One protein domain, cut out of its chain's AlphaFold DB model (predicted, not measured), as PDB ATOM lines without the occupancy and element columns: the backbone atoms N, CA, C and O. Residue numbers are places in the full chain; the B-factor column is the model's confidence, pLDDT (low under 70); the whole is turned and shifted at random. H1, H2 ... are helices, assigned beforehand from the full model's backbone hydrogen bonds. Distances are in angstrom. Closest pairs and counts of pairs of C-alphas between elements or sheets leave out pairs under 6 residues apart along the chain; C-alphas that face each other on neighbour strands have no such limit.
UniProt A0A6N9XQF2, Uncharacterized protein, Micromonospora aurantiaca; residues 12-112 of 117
ATOM      1  N   THR A  12      29.440  43.155   5.164       93.06
ATOM      2  CA  THR A  12      29.615  41.809   4.592       93.06
ATOM      3  C   THR A  12      29.703  40.707   5.642       93.06
ATOM      4  O   THR A  12      29.335  39.579   5.351       93.06
ATOM      5  N   THR A  13      30.151  41.036   6.854       93.38
ATOM      6  CA  THR A  13      30.280  40.091   7.978       93.38
ATOM      7  C   THR A  13      29.175  40.278   9.012       93.38
ATOM      8  O   THR A  13      29.225  39.691  10.086       93.38
ATOM      9  N   LEU A  14      28.186  41.144   8.752       93.44
ATOM     10  CA  LEU A  14      27.177  41.510   9.748       93.44
ATOM     11  C   LEU A  14      26.447  40.277  10.298       93.44
ATOM     12  O   LEU A  14      26.251  40.178  11.506       93.44
ATOM     13  N   LEU A  15      26.090  39.340   9.418       93.88
ATOM     14  CA  LEU A  15      25.381  38.116   9.793       93.88
ATOM     15  C   LEU A  15      26.268  37.130  10.560       93.88
ATOM     16  O   LEU A  15      25.765  36.479  11.466       93.88
ATOM     17  N   ASP A  16      27.571  37.091  10.279       93.38
ATOM     18  CA  ASP A  16      28.526  36.237  11.002       93.38
ATOM     19  C   ASP A  16      28.792  36.765  12.420       93.38
ATOM     20  O   ASP A  16      28.984  36.006  13.367       93.38
ATOM     21  N   ARG A  17      28.784  38.095  12.576       93.94
ATOM     22  CA  ARG A  17      29.022  38.793  13.850       93.94
ATOM     23  C   ARG A  17      27.781  38.851  14.744       93.94
ATOM     24  O   ARG A  17      27.902  39.069  15.950       93.94
ATOM     25  N   PHE A  18      26.589  38.725  14.163       94.75
ATOM     26  CA  PHE A  18      25.330  38.946  14.873       94.75
ATOM     27  C   PHE A  18      25.097  37.975  16.044       94.75
ATOM     28  O   PHE A  18      24.783  38.474  17.126       94.75
ATOM     29  N   PRO A  19      25.281  36.642  15.908       95.69
ATOM     30  CA  PRO A  19      25.063  35.712  17.017       95.69
ATOM     31  C   PRO A  19      25.897  36.074  18.245       95.69
ATOM     32  O   PRO A  19      25.370  36.187  19.346       95.69
ATOM     33  N   GLN A  20      27.186  36.357  18.050       94.75
ATOM     34  CA  GLN A  20      28.081  36.739  19.142       94.75
ATOM     35  C   GLN A  20      27.583  37.995  19.864       94.75
ATOM     36  O   GLN A  20      27.535  38.016  21.093       94.75
ATOM     37  N   GLN A  21      27.140  39.015  19.119       96.25
ATOM     38  CA  GLN A  21      26.571  40.215  19.728       96.25
ATOM     39  C   GLN A  21      25.277  39.918  20.495       96.25
ATOM     40  O   GLN A  21      25.088  40.430  21.599       96.25
ATOM     41  N   LEU A  22      24.385  39.100  19.933       96.25
ATOM     42  CA  LEU A  22      23.167  38.691  20.624       96.25
ATOM     43  C   LEU A  22      23.507  37.989  21.945       96.25
ATOM     44  O   LEU A  22      22.904  38.310  22.964       96.25
ATOM     45  N   GLY A  23      24.509  37.105  21.953       96.88
ATOM     46  CA  GLY A  23      24.982  36.432  23.163       96.88
ATOM     47  C   GLY A  23      25.452  37.404  24.247       96.88
ATOM     48  O   GLY A  23      25.078  37.250  25.407       96.88
ATOM     49  N   VAL A  24      26.188  38.454  23.870       97.69
ATOM     50  CA  VAL A  24      26.606  39.522  24.797       97.69
ATOM     51  C   VAL A  24      25.394  40.250  25.392       97.69
ATOM     52  O   VAL A  24      25.346  40.474  26.600       97.69
ATOM     53  N   VAL A  25      24.394  40.591  24.573       97.81
ATOM     54  CA  VAL A  25      23.165  41.255  25.044       97.81
ATOM     55  C   VAL A  25      22.360  40.342  25.973       97.81
ATOM     56  O   VAL A  25      21.901  40.792  27.021       97.81
ATOM     57  N   LEU A  26      22.221  39.055  25.640       97.12
ATOM     58  CA  LEU A  26      21.542  38.073  26.490       97.12
ATOM     59  C   LEU A  26      22.257  37.915  27.839       97.12
ATOM     60  O   LEU A  26      21.622  38.028  28.886       97.12
ATOM     61  N   ALA A  27      23.578  37.732  27.840       97.19
ATOM     62  CA  ALA A  27      24.356  37.644  29.073       97.19
ATOM     63  C   ALA A  27      24.199  38.908  29.938       97.19
ATOM     64  O   ALA A  27      24.003  38.818  31.149       97.19
ATOM     65  N   ALA A  28      24.191  40.091  29.316       97.31
ATOM     66  CA  ALA A  28      23.988  41.360  30.012       97.31
ATOM     67  C   ALA A  28      22.563  41.542  30.580       97.31
ATOM     68  O   ALA A  28      22.375  42.293  31.535       97.31
ATOM     69  N   HIS A  29      21.573  40.817  30.054       96.50
ATOM     70  CA  HIS A  29      20.238  40.693  30.650       96.50
ATOM     71  C   HIS A  29      20.150  39.626  31.758       96.50
ATOM     72  O   HIS A  29      19.068  39.398  32.299       96.50
ATOM     73  N   GLY A  30      21.264  38.981  32.120       95.06
ATOM     74  CA  GLY A  30      21.316  37.959  33.167       95.06
ATOM     75  C   GLY A  30      20.874  36.571  32.704       95.06
ATOM     76  O   GLY A  30      20.519  35.735  33.535       95.06
ATOM     77  N   VAL A  31      20.868  36.311  31.393       95.50
ATOM     78  CA  VAL A  31      20.602  34.966  30.870       95.50
ATOM     79  C   VAL A  31      21.760  34.038  31.240       95.50
ATOM     80  O   VAL A  31      22.922  34.384  31.039       95.50
ATOM     81  N   ALA A  32      21.434  32.860  31.780       94.50
ATOM     82  CA  ALA A  32      22.424  31.857  32.169       94.50
ATOM     83  C   ALA A  32      23.310  31.453  30.981       94.50
ATOM     84  O   ALA A  32      22.815  31.278  29.863       94.50
ATOM     85  N   GLU A  33      24.605  31.272  31.236       93.94
ATOM     86  CA  GLU A  33      25.613  30.996  30.207       93.94
ATOM     87  C   GLU A  33      25.260  29.757  29.376       93.94
ATOM     88  O   GLU A  33      25.377  29.786  28.153       93.94
ATOM     89  N   GLU A  34      24.725  28.706  30.000       93.25
ATOM     90  CA  GLU A  34      24.323  27.483  29.303       93.25
ATOM     91  C   GLU A  34      23.168  27.725  28.322       93.25
ATOM     92  O   GLU A  34      23.099  27.103  27.261       93.25
ATOM     93  N   VAL A  35      22.253  28.639  28.660       93.38
ATOM     94  CA  VAL A  35      21.135  29.011  27.785       93.38
ATOM     95  C   VAL A  35      21.639  29.853  26.619       93.38
ATOM     96  O   VAL A  35      21.223  29.609  25.487       93.38
ATOM     97  N   VAL A  36      22.552  30.796  26.876       94.56
ATOM     98  CA  VAL A  36      23.191  31.597  25.823       94.56
ATOM     99  C   VAL A  36      23.964  30.695  24.869       94.56
ATOM    100  O   VAL A  36      23.754  30.774  23.665       94.56
ATOM    101  N   HIS A  37      24.807  29.803  25.387       93.62
ATOM    102  CA  HIS A  37      25.602  28.897  24.565       93.62
ATOM    103  C   HIS A  37      24.719  28.044  23.654       93.62
ATOM    104  O   HIS A  37      24.922  28.027  22.443       93.62
ATOM    105  N   ARG A  38      23.671  27.432  24.218       92.44
ATOM    106  CA  ARG A  38      22.710  26.634  23.452       92.44
ATOM    107  C   ARG A  38      22.016  27.448  22.357       92.44
ATOM    108  O   ARG A  38      21.821  26.935  21.261       92.44
ATOM    109  N   GLU A  39      21.617  28.687  22.645       92.69
ATOM    110  CA  GLU A  39      21.022  29.574  21.638       92.69
ATOM    111  C   GLU A  39      22.010  29.833  20.491       92.69
ATOM    112  O   GLU A  39      21.658  29.669  19.325       92.69
ATOM    113  N   LEU A  40      23.270  30.149  20.807       93.56
ATOM    114  CA  LEU A  40      24.306  30.401  19.802       93.56
ATOM    115  C   LEU A  40      24.623  29.165  18.951       93.56
ATOM    116  O   LEU A  40      24.788  29.296  17.741       93.56
ATOM    117  N   GLU A  41      24.674  27.973  19.550       91.75
ATOM    118  CA  GLU A  41      24.861  26.711  18.822       91.75
ATOM    119  C   GLU A  41      23.704  26.419  17.856       91.75
ATOM    120  O   GLU A  41      23.912  25.867  16.775       91.75
ATOM    121  N   GLN A  42      22.476  26.801  18.225       90.44
ATOM    122  CA  GLN A  42      21.286  26.614  17.391       90.44
ATOM    123  C   GLN A  42      21.165  27.665  16.278       90.44
ATOM    124  O   GLN A  42      20.509  27.413  15.264       90.44
ATOM    125  N   MET A  43      21.828  28.817  16.415       91.00
ATOM    126  CA  MET A  43      21.878  29.886  15.413       91.00
ATOM    127  C   MET A  43      22.844  29.574  14.256       91.00
ATOM    128  O   MET A  43      23.721  30.369  13.918       91.00
ATOM    129  N   ALA A  44      22.657  28.424  13.603       77.12
ATOM    130  CA  ALA A  44      23.505  27.968  12.499       77.12
ATOM    131  C   ALA A  44      23.370  28.820  11.220       77.12
ATOM    132  O   ALA A  44      24.319  28.934  10.449       77.12
ATOM    133  N   GLU A  45      22.204  29.431  10.985       85.00
ATOM    134  CA  GLU A  45      21.957  30.287   9.821       85.00
ATOM    135  C   GLU A  45      21.312  31.617  10.225       85.00
ATOM    136  O   GLU A  45      20.179  31.659  10.709       85.00
ATOM    137  N   CYS A  46      21.997  32.725   9.937       88.44
ATOM    138  CA  CYS A  46      21.428  34.069  10.011       88.44
ATOM    139  C   CYS A  46      21.060  34.557   8.605       88.44
ATOM    140  O   CYS A  46      21.863  34.475   7.678       88.44
ATOM    141  N   ARG A  47      19.845  35.091   8.429       90.31
ATOM    142  CA  ARG A  47      19.355  35.611   7.139       90.31
ATOM    143  C   ARG A  47      18.813  37.026   7.302       90.31
ATOM    144  O   ARG A  47      18.082  37.307   8.247       90.31
ATOM    145  N   LEU A  48      19.119  37.897   6.339       89.44
ATOM    146  CA  LEU A  48      18.565  39.248   6.264       89.44
ATOM    147  C   LEU A  48      17.488  39.317   5.178       89.44
ATOM    148  O   LEU A  48      17.745  39.000   4.019       89.44
ATOM    149  N   ALA A  49      16.288  39.765   5.542       91.12
ATOM    150  CA  ALA A  49      15.171  39.927   4.619       91.12
ATOM    151  C   ALA A  49      14.347  41.173   4.958       91.12
ATOM    152  O   ALA A  49      14.352  41.664   6.089       91.12
ATOM    153  N   LYS A  50      13.601  41.679   3.972       92.56
ATOM    154  CA  LYS A  50      12.614  42.740   4.203       92.56
ATOM    155  C   LYS A  50      11.445  42.182   5.018       92.56
ATOM    156  O   LYS A  50      10.994  41.068   4.766       92.56
ATOM    157  N   THR A  51      10.916  42.980   5.940       90.62
ATOM    158  CA  THR A  51       9.706  42.640   6.698       90.62
ATOM    159  C   THR A  51       8.495  43.403   6.163       90.62
ATOM    160  O   THR A  51       8.578  44.598   5.886       90.62
ATOM    161  N   ALA A  52       7.357  42.718   6.020       92.31
ATOM    162  CA  ALA A  52       6.064  43.344   5.718       92.31
ATOM    163  C   ALA A  52       5.282  43.725   6.994       92.31
ATOM    164  O   ALA A  52       4.217  44.340   6.917       92.31
ATOM    165  N   ASN A  53       5.790  43.360   8.178       91.31
ATOM    166  CA  ASN A  53       5.121  43.617   9.448       91.31
ATOM    167  C   ASN A  53       5.324  45.080   9.876       91.31
ATOM    168  O   ASN A  53       6.373  45.452  10.407       91.31
ATOM    169  N   ARG A  54       4.290  45.904   9.675       90.50
ATOM    170  CA  ARG A  54       4.309  47.339  10.002       90.50
ATOM    171  C   ARG A  54       4.531  47.622  11.488       90.50
ATOM    172  O   ARG A  54       5.129  48.642  11.806       90.50
ATOM    173  N   SER A  55       4.115  46.726  12.384       88.69
ATOM    174  CA  SER A  55       4.363  46.877  13.822       88.69
ATOM    175  C   SER A  55       5.844  46.700  14.156       88.69
ATOM    176  O   SER A  55       6.384  47.464  14.950       88.69
ATOM    177  N   VAL A  56       6.524  45.741  13.517       88.31
ATOM    178  CA  VAL A  56       7.981  45.567  13.667       88.31
ATOM    179  C   VAL A  56       8.721  46.786  13.119       88.31
ATOM    180  O   VAL A  56       9.600  47.310  13.794       88.31
ATOM    181  N   VAL A  57       8.325  47.278  11.940       91.56
ATOM    182  CA  VAL A  57       8.896  48.506  11.359       91.56
ATOM    183  C   VAL A  57       8.691  49.708  12.287       91.56
ATOM    184  O   VAL A  57       9.629  50.465  12.516       91.56
ATOM    185  N   GLY A  58       7.498  49.862  12.871       91.25
ATOM    186  CA  GLY A  58       7.205  50.926  13.833       91.25
ATOM    187  C   GLY A  58       8.119  50.886  15.060       91.25
ATOM    188  O   GLY A  58       8.682  51.911  15.429       91.25
ATOM    189  N   VAL A  59       8.343  49.701  15.639       90.50
ATOM    190  CA  VAL A  59       9.272  49.534  16.772       90.50
ATOM    191  C   VAL A  59      10.720  49.824  16.369       90.50
ATOM    192  O   VAL A  59      11.438  50.469  17.126       90.50
ATOM    193  N   MET A  60      11.156  49.402  15.177       92.12
ATOM    194  CA  MET A  60      12.503  49.728  14.690       92.12
ATOM    195  C   MET A  60      12.713  51.238  14.516       92.12
ATOM    196  O   MET A  60      13.786  51.744  14.847       92.12
ATOM    197  N   ASN A  61      11.696  51.959  14.037       92.94
ATOM    198  CA  ASN A  61      11.751  53.416  13.922       92.94
ATOM    199  C   ASN A  61      11.846  54.084  15.300       92.94
ATOM    200  O   ASN A  61      12.681  54.965  15.488       92.94
ATOM    201  N   GLU A  62      11.052  53.625  16.271       92.75
ATOM    202  CA  GLU A  62      11.089  54.134  17.646       92.75
ATOM    203  C   GLU A  62      12.458  53.899  18.300       92.75
ATOM    204  O   GLU A  62      13.060  54.823  18.845       92.75
ATOM    205  N   PHE A  63      13.013  52.688  18.187       94.38
ATOM    206  CA  PHE A  63      14.351  52.398  18.707       94.38
ATOM    207  C   PHE A  63      15.436  53.237  18.039       94.38
ATOM    208  O   PHE A  63      16.353  53.677  18.725       94.38
ATOM    209  N   THR A  64      15.324  53.497  16.734       92.81
ATOM    210  CA  THR A  64      16.263  54.378  16.024       92.81
ATOM    211  C   THR A  64      16.194  55.801  16.583       92.81
ATOM    212  O   THR A  64      17.226  56.377  16.920       92.81
ATOM    213  N   HIS A  65      14.984  56.336  16.764       93.50
ATOM    214  CA  HIS A  65      14.780  57.668  17.332       93.50
ATOM    215  C   HIS A  65      15.338  57.786  18.760       93.50
ATOM    216  O   HIS A  65      16.087  58.713  19.066       93.50
ATOM    217  N   LEU A  66      15.031  56.822  19.630       93.62
ATOM    218  CA  LEU A  66      15.513  56.816  21.011       93.62
ATOM    219  C   LEU A  66      17.031  56.621  21.098       93.62
ATOM    220  O   LEU A  66      17.683  57.263  21.920       93.62
ATOM    221  N   ALA A  67      17.613  55.776  20.243       92.69
ATOM    222  CA  ALA A  67      19.061  55.608  20.160       92.69
ATOM    223  C   ALA A  67      19.755  56.924  19.784       92.69
ATOM    224  O   ALA A  67      20.773  57.265  20.386       92.69
ATOM    225  N   ASP A  68      19.189  57.681  18.840       91.94
ATOM    226  CA  ASP A  68      19.702  58.992  18.434       91.94
ATOM    227  C   ASP A  68      19.675  60.012  19.578       91.94
ATOM    228  O   ASP A  68      20.658  60.724  19.800       91.94
ATOM    229  N   VAL A  69      18.591  60.042  20.355       91.56
ATOM    230  CA  VAL A  69      18.501  60.886  21.555       91.56
ATOM    231  C   VAL A  69      19.549  60.461  22.587       91.56
ATOM    232  O   VAL A  69      20.289  61.297  23.107       91.56
ATOM    233  N   HIS A  70      19.662  59.161  22.865       90.19
ATOM    234  CA  HIS A  70      20.569  58.649  23.891       90.19
ATOM    235  C   HIS A  70      22.048  58.786  23.539       90.19
ATOM    236  O   HIS A  70      22.842  59.034  24.442       90.19
ATOM    237  N   ARG A  71      22.430  58.669  22.262       89.50
ATOM    238  CA  ARG A  71      23.818  58.922  21.857       89.50
ATOM    239  C   ARG A  71      24.179  60.403  21.926       89.50
ATOM    240  O   ARG A  71      25.355  60.708  22.021       89.50
ATOM    241  N   SER A  72      23.207  61.325  21.900       84.75
ATOM    242  CA  SER A  72      23.420  62.767  22.146       84.75
ATOM    243  C   SER A  72      24.588  63.390  21.349       84.75
ATOM    244  O   SER A  72      25.255  64.307  21.818       84.75
ATOM    245  N   GLY A  73      24.850  62.893  20.134       80.38
ATOM    246  CA  GLY A  73      25.952  63.353  19.280       80.38
ATOM    247  C   GLY A  73      27.309  62.669  19.501       80.38
ATOM    248  O   GLY A  73      28.239  62.969  18.759       80.38
ATOM    249  N   ASP A  74      27.423  61.732  20.445       86.81
ATOM    250  CA  ASP A  74      28.598  60.872  20.602       86.81
ATOM    251  C   ASP A  74      28.792  60.009  19.335       86.81
ATOM    252  O   ASP A  74      27.870  59.278  18.939       86.81
ATOM    253  N   PRO A  75      29.951  60.103  18.654       79.94
ATOM    254  CA  PRO A  75      30.247  59.291  17.480       79.94
ATOM    255  C   PRO A  75      30.572  57.825  17.814       79.94
ATOM    256  O   PRO A  75      30.545  56.994  16.905       79.94
ATOM    257  N   ALA A  76      30.873  57.492  19.073       84.44
ATOM    258  CA  ALA A  76      31.250  56.147  19.506       84.44
ATOM    259  C   ALA A  76      30.533  55.730  20.807       84.44
ATOM    260  O   ALA A  76      31.196  55.399  21.793       84.44
ATOM    261  N   PRO A  77      29.185  55.710  20.822       88.88
ATOM    262  CA  PRO A  77      28.438  55.388  22.027       88.88
ATOM    263  C   PRO A  77      28.617  53.917  22.418       88.88
ATOM    264  O   PRO A  77      28.809  53.045  21.566       88.88
ATOM    265  N   ASP A  78      28.457  53.622  23.709       93.56
ATOM    266  CA  ASP A  78      28.352  52.249  24.206       93.56
ATOM    267  C   ASP A  78      27.095  51.565  23.633       93.56
ATOM    268  O   ASP A  78      25.972  51.752  24.110       93.56
ATOM    269  N   LEU A  79      27.287  50.765  22.582       95.06
ATOM    270  CA  LEU A  79      26.207  50.070  21.880       95.06
ATOM    271  C   LEU A  79      25.544  48.987  22.739       95.06
ATOM    272  O   LEU A  79      24.346  48.734  22.575       95.06
ATOM    273  N   LEU A  80      26.286  48.362  23.659       96.69
ATOM    274  CA  LEU A  80      25.712  47.397  24.593       96.69
ATOM    275  C   LEU A  80      24.814  48.129  25.590       96.69
ATOM    276  O   LEU A  80      23.639  47.786  25.717       96.69
ATOM    277  N   GLY A  81      25.319  49.194  26.212       95.88
ATOM    278  CA  GLY A  81      24.542  50.045  27.110       95.88
ATOM    279  C   GLY A  81      23.295  50.635  26.446       95.88
ATOM    280  O   GLY A  81      22.222  50.659  27.054       95.88
ATOM    281  N   LEU A  82      23.387  51.050  25.177       95.62
ATOM    282  CA  LEU A  82      22.227  51.491  24.396       95.62
ATOM    283  C   LEU A  82      21.225  50.358  24.148       95.62
ATOM    284  O   LEU A  82      20.026  50.584  24.298       95.62
ATOM    285  N   SER A  83      21.687  49.148  23.818       97.00
ATOM    286  CA  SER A  83      20.811  47.977  23.648       97.00
ATOM    287  C   SER A  83      20.017  47.696  24.926       97.00
ATOM    288  O   SER A  83      18.790  47.629  24.890       97.00
ATOM    289  N   LEU A  84      20.702  47.643  26.072       96.81
ATOM    290  CA  LEU A  84      20.073  47.421  27.377       96.81
ATOM    291  C   LEU A  84      19.078  48.529  27.726       96.81
ATOM    292  O   LEU A  84      17.976  48.254  28.194       96.81
ATOM    293  N   ARG A  85      19.431  49.789  27.461       95.31
ATOM    294  CA  ARG A  85      18.547  50.930  27.718       95.31
ATOM    295  C   ARG A  85      17.275  50.859  26.880       95.31
ATOM    296  O   ARG A  85      16.185  51.005  27.429       95.31
ATOM    297  N   LEU A  86      17.398  50.597  25.580       95.75
ATOM    298  CA  LEU A  86      16.250  50.464  24.679       95.75
ATOM    299  C   LEU A  86      15.369  49.265  25.040       95.75
ATOM    300  O   LEU A  86      14.161  49.300  24.808       95.75
ATOM    301  N   ALA A  87      15.939  48.220  25.645       96.06
ATOM    302  CA  ALA A  87      15.169  47.076  26.115       96.06
ATOM    303  C   ALA A  87      14.195  47.435  27.255       96.06
ATOM    304  O   ALA A  87      13.227  46.713  27.475       96.06
ATOM    305  N   THR A  88      14.396  48.578  27.919       93.94
ATOM    306  CA  THR A  88      13.473  49.131  28.920       93.94
ATOM    307  C   THR A  88      12.397  50.043  28.306       93.94
ATOM    308  O   THR A  88      11.586  50.634  29.019       93.94
ATOM    309  N   THR A  89      12.339  50.208  26.983       91.19
ATOM    310  CA  THR A  89      11.328  51.065  26.346       91.19
ATOM    311  C   THR A  89       9.983  50.334  26.246       91.19
ATOM    312  O   THR A  89       9.927  49.229  25.698       91.19
ATOM    313  N   PRO A  90       8.871  50.931  26.717       86.94
ATOM    314  CA  PRO A  90       7.535  50.401  26.460       86.94
ATOM    315  C   PRO A  90       7.262  50.280  24.955       86.94
ATOM    316  O   PRO A  90       7.304  51.264  24.223       86.94
ATOM    317  N   CYS A  91       6.960  49.073  24.487       84.06
ATOM    318  CA  CYS A  91       6.641  48.793  23.092       84.06
ATOM    319  C   CYS A  91       5.150  48.486  22.966       84.06
ATOM    320  O   CYS A  91       4.667  47.512  23.542       84.06
ATOM    321  N   SER A  92       4.423  49.260  22.159       78.69
ATOM    322  CA  SER A  92       2.978  49.070  21.945       78.69
ATOM    323  C   SER A  92       2.621  47.663  21.447       78.69
ATOM    324  O   SER A  92       1.603  47.098  21.840       78.69
ATOM    325  N   SER A  93       3.502  47.041  20.659       77.06
ATOM    326  CA  SER A  93       3.370  45.650  20.204       77.06
ATOM    327  C   SER A  93       3.474  44.603  21.322       77.06
ATOM    328  O   SER A  93       3.099  43.452  21.109       77.06
ATOM    329  N   LEU A  94       3.962  44.983  22.505       80.94
ATOM    330  CA  LEU A  94       4.075  44.135  23.692       80.94
ATOM    331  C   LEU A  94       3.037  44.481  24.772       80.94
ATOM    332  O   LEU A  94       3.050  43.854  25.829       80.94
ATOM    333  N   TYR A  95       2.129  45.438  24.538       79.12
ATOM    334  CA  TYR A  95       1.162  45.886  25.554       79.12
ATOM    335  C   TYR A  95       0.226  44.781  26.048       79.12
ATOM    336  O   TYR A  95      -0.141  44.776  27.215       79.12
ATOM    337  N   ALA A  96      -0.121  43.816  25.195       75.81
ATOM    338  CA  ALA A  96      -0.922  42.655  25.592       75.81
ATOM    339  C   ALA A  96      -0.131  41.601  26.399       75.81
ATOM    340  O   ALA A  96      -0.683  40.565  26.759       75.81
ATOM    341  N   ARG A  97       1.175  41.816  26.612       82.94
ATOM    342  CA  ARG A  97       2.104  40.881  27.263       82.94
ATOM    343  C   ARG A  97       2.890  41.627  28.344       82.94
ATOM    344  O   ARG A  97       2.281  42.201  29.239       82.94
ATOM    345  N   HIS A  98       4.219  41.655  28.266       85.06
ATOM    346  CA  HIS A  98       5.063  42.231  29.317       85.06
ATOM    347  C   HIS A  98       5.480  43.690  29.080       85.06
ATOM    348  O   HIS A  98       6.314  44.204  29.822       85.06
ATOM    349  N   VAL A  99       4.885  44.374  28.088       85.75
ATOM    350  CA  VAL A  99       5.051  45.807  27.749       85.75
ATOM    351  C   VAL A  99       6.453  46.204  27.267       85.75
ATOM    352  O   VAL A  99       6.565  47.002  26.339       85.75
ATOM    353  N   ARG A 100       7.519  45.654  27.849       90.50
ATOM    354  CA  ARG A 100       8.920  45.990  27.588       90.50
ATOM    355  C   ARG A 100       9.714  44.761  27.126       90.50
ATOM    356  O   ARG A 100       9.426  43.654  27.587       90.50
ATOM    357  N   PRO A 101      10.692  44.931  26.219       92.69
ATOM    358  CA  PRO A 101      11.569  43.854  25.762       92.69
ATOM    359  C   PRO A 101      12.262  43.038  26.857       92.69
ATOM    360  O   PRO A 101      12.307  41.815  26.757       92.69
ATOM    361  N   ASP A 102      12.801  43.695  27.883       93.25
ATOM    362  CA  ASP A 102      13.528  43.062  28.987       93.25
ATOM    363  C   ASP A 102      12.622  42.164  29.845       93.25
ATOM    364  O   ASP A 102      12.954  41.012  30.122       93.25
ATOM    365  N   HIS A 103      11.432  42.649  30.196       91.69
ATOM    366  CA  HIS A 103      10.431  41.879  30.926       91.69
ATOM    367  C   HIS A 103       9.894  40.717  30.087       91.69
ATOM    368  O   HIS A 103       9.651  39.631  30.607       91.69
ATOM    369  N   GLU A 104       9.722  40.932  28.782       92.56
ATOM    370  CA  GLU A 104       9.296  39.889  27.855       92.56
ATOM    371  C   GLU A 104      10.341  38.770  27.746       92.56
ATOM    372  O   GLU A 104       9.983  37.594  27.753       92.56
ATOM    373  N   LEU A 105      11.630  39.125  27.712       92.94
ATOM    374  CA  LEU A 105      12.725  38.161  27.768       92.94
ATOM    375  C   LEU A 105      12.728  37.400  29.102       92.94
ATOM    376  O   LEU A 105      12.785  36.173  29.099       92.94
ATOM    377  N   ALA A 106      12.617  38.101  30.232       93.12
ATOM    378  CA  ALA A 106      12.583  37.474  31.553       93.12
ATOM    379  C   ALA A 106      11.420  36.477  31.687       93.12
ATOM    380  O   ALA A 106      11.612  35.354  32.156       93.12
ATOM    381  N   ALA A 107      10.228  36.851  31.219       92.31
ATOM    382  CA  ALA A 107       9.064  35.977  31.227       92.31
ATOM    383  C   ALA A 107       9.236  34.759  30.309       92.31
ATOM    384  O   ALA A 107       8.865  33.647  30.687       92.31
ATOM    385  N   LEU A 108       9.840  34.941  29.128       91.50
ATOM    386  CA  LEU A 108      10.167  33.828  28.239       91.50
ATOM    387  C   LEU A 108      11.098  32.834  28.941       91.50
ATOM    388  O   LEU A 108      10.808  31.641  28.949       91.50
ATOM    389  N   LEU A 109      12.163  33.314  29.584       90.75
ATOM    390  CA  LEU A 109      13.131  32.465  30.282       90.75
ATOM    391  C   LEU A 109      12.509  31.703  31.456       90.75
ATOM    392  O   LEU A 109      12.813  30.530  31.641       90.75
ATOM    393  N   GLN A 110      11.596  32.330  32.202       89.62
ATOM    394  CA  GLN A 110      10.843  31.667  33.274       89.62
ATOM    395  C   GLN A 110       9.901  30.572  32.751       89.62
ATOM    396  O   GLN A 110       9.595  29.629  33.476       89.62
ATOM    397  N   SER A 111       9.438  30.689  31.503       88.56
ATOM    398  CA  SER A 111       8.574  29.690  30.864       88.56
ATOM    399  C   SER A 111       9.335  28.511  30.251       88.56
ATOM    400  O   SER A 111       8.719  27.497  29.913       88.56
ATOM    401  N   LEU A 112      10.660  28.621  30.094       81.94
ATOM    402  CA  LEU A 112      11.465  27.539  29.540       81.94
ATOM    403  C   LEU A 112      11.559  26.387  30.551       81.94
ATOM    404  O   LEU A 112      11.816  26.617  31.734       81.94
TER     405      LEU A 112
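What this domain is: This is residues 12 to 112 of the 117 residues of an uncharacterized protein of Micromonospora aurantiaca (UniProt A0A6N9XQF2). A helical hairpin, H1 and H2, and the longest helix, H3, sit on either side of short H4, while H5 sits off to one side, touching no helix. The arrangement is open, with few helix contacts. The printed part has 101 residues with five named helices, H1 to H5 in chain order, and no named strand: all helix. It is compact, radius of gyration of the C-alphas 14.6 A, spanning 37 by 36 by 29 A.

Where its parts are: H1, residues 12 to 28, begins at C-alpha 12 (29.615, 41.809, 4.592), spans 26.0 A and has a kink of 37 degrees near residue 19. H2 is 33 to 42, H3 54 to 71 (25.6 A), H4 79 to 87, and H5 101 to 111, ending at C-alpha 111 (8.574, 29.690, 30.864).

How they stand to each other: H1 and H2 touch, C-alphas of Gly 23 and Val 36 closest at 5.8 A, at a shallow tilt of 25 degrees, opposite ways. With residues 24 to 28 alone, H1 touches H4, closest C-alphas Val 25 and Leu 80, 6.7 A, at a steep tilt of 62 degrees. With residues 63 to 70 alone, H3 touches H4, closest C-alphas Phe 63 and Leu 86, 6.6 A, at a steep 53 degrees. H4 and H5 are close but not clearly touching, closest C-alphas Ala 87 and Pro 101, 4.8 A. Every O i to N i+4 pair is within hydrogen-bond range in H2, H3, H4 and H5, and 10 of 13 in H1.

The domain as a whole: The C-alphas farthest apart, Gly 73 and Leu 112, are 40.0 A apart. The printed part has no cut. The links H2 to H3 and H4 to H5 are long; residues 49 to 54, of which 54 belongs to H3, stand free. No printed residue is under 70 in pLDDT.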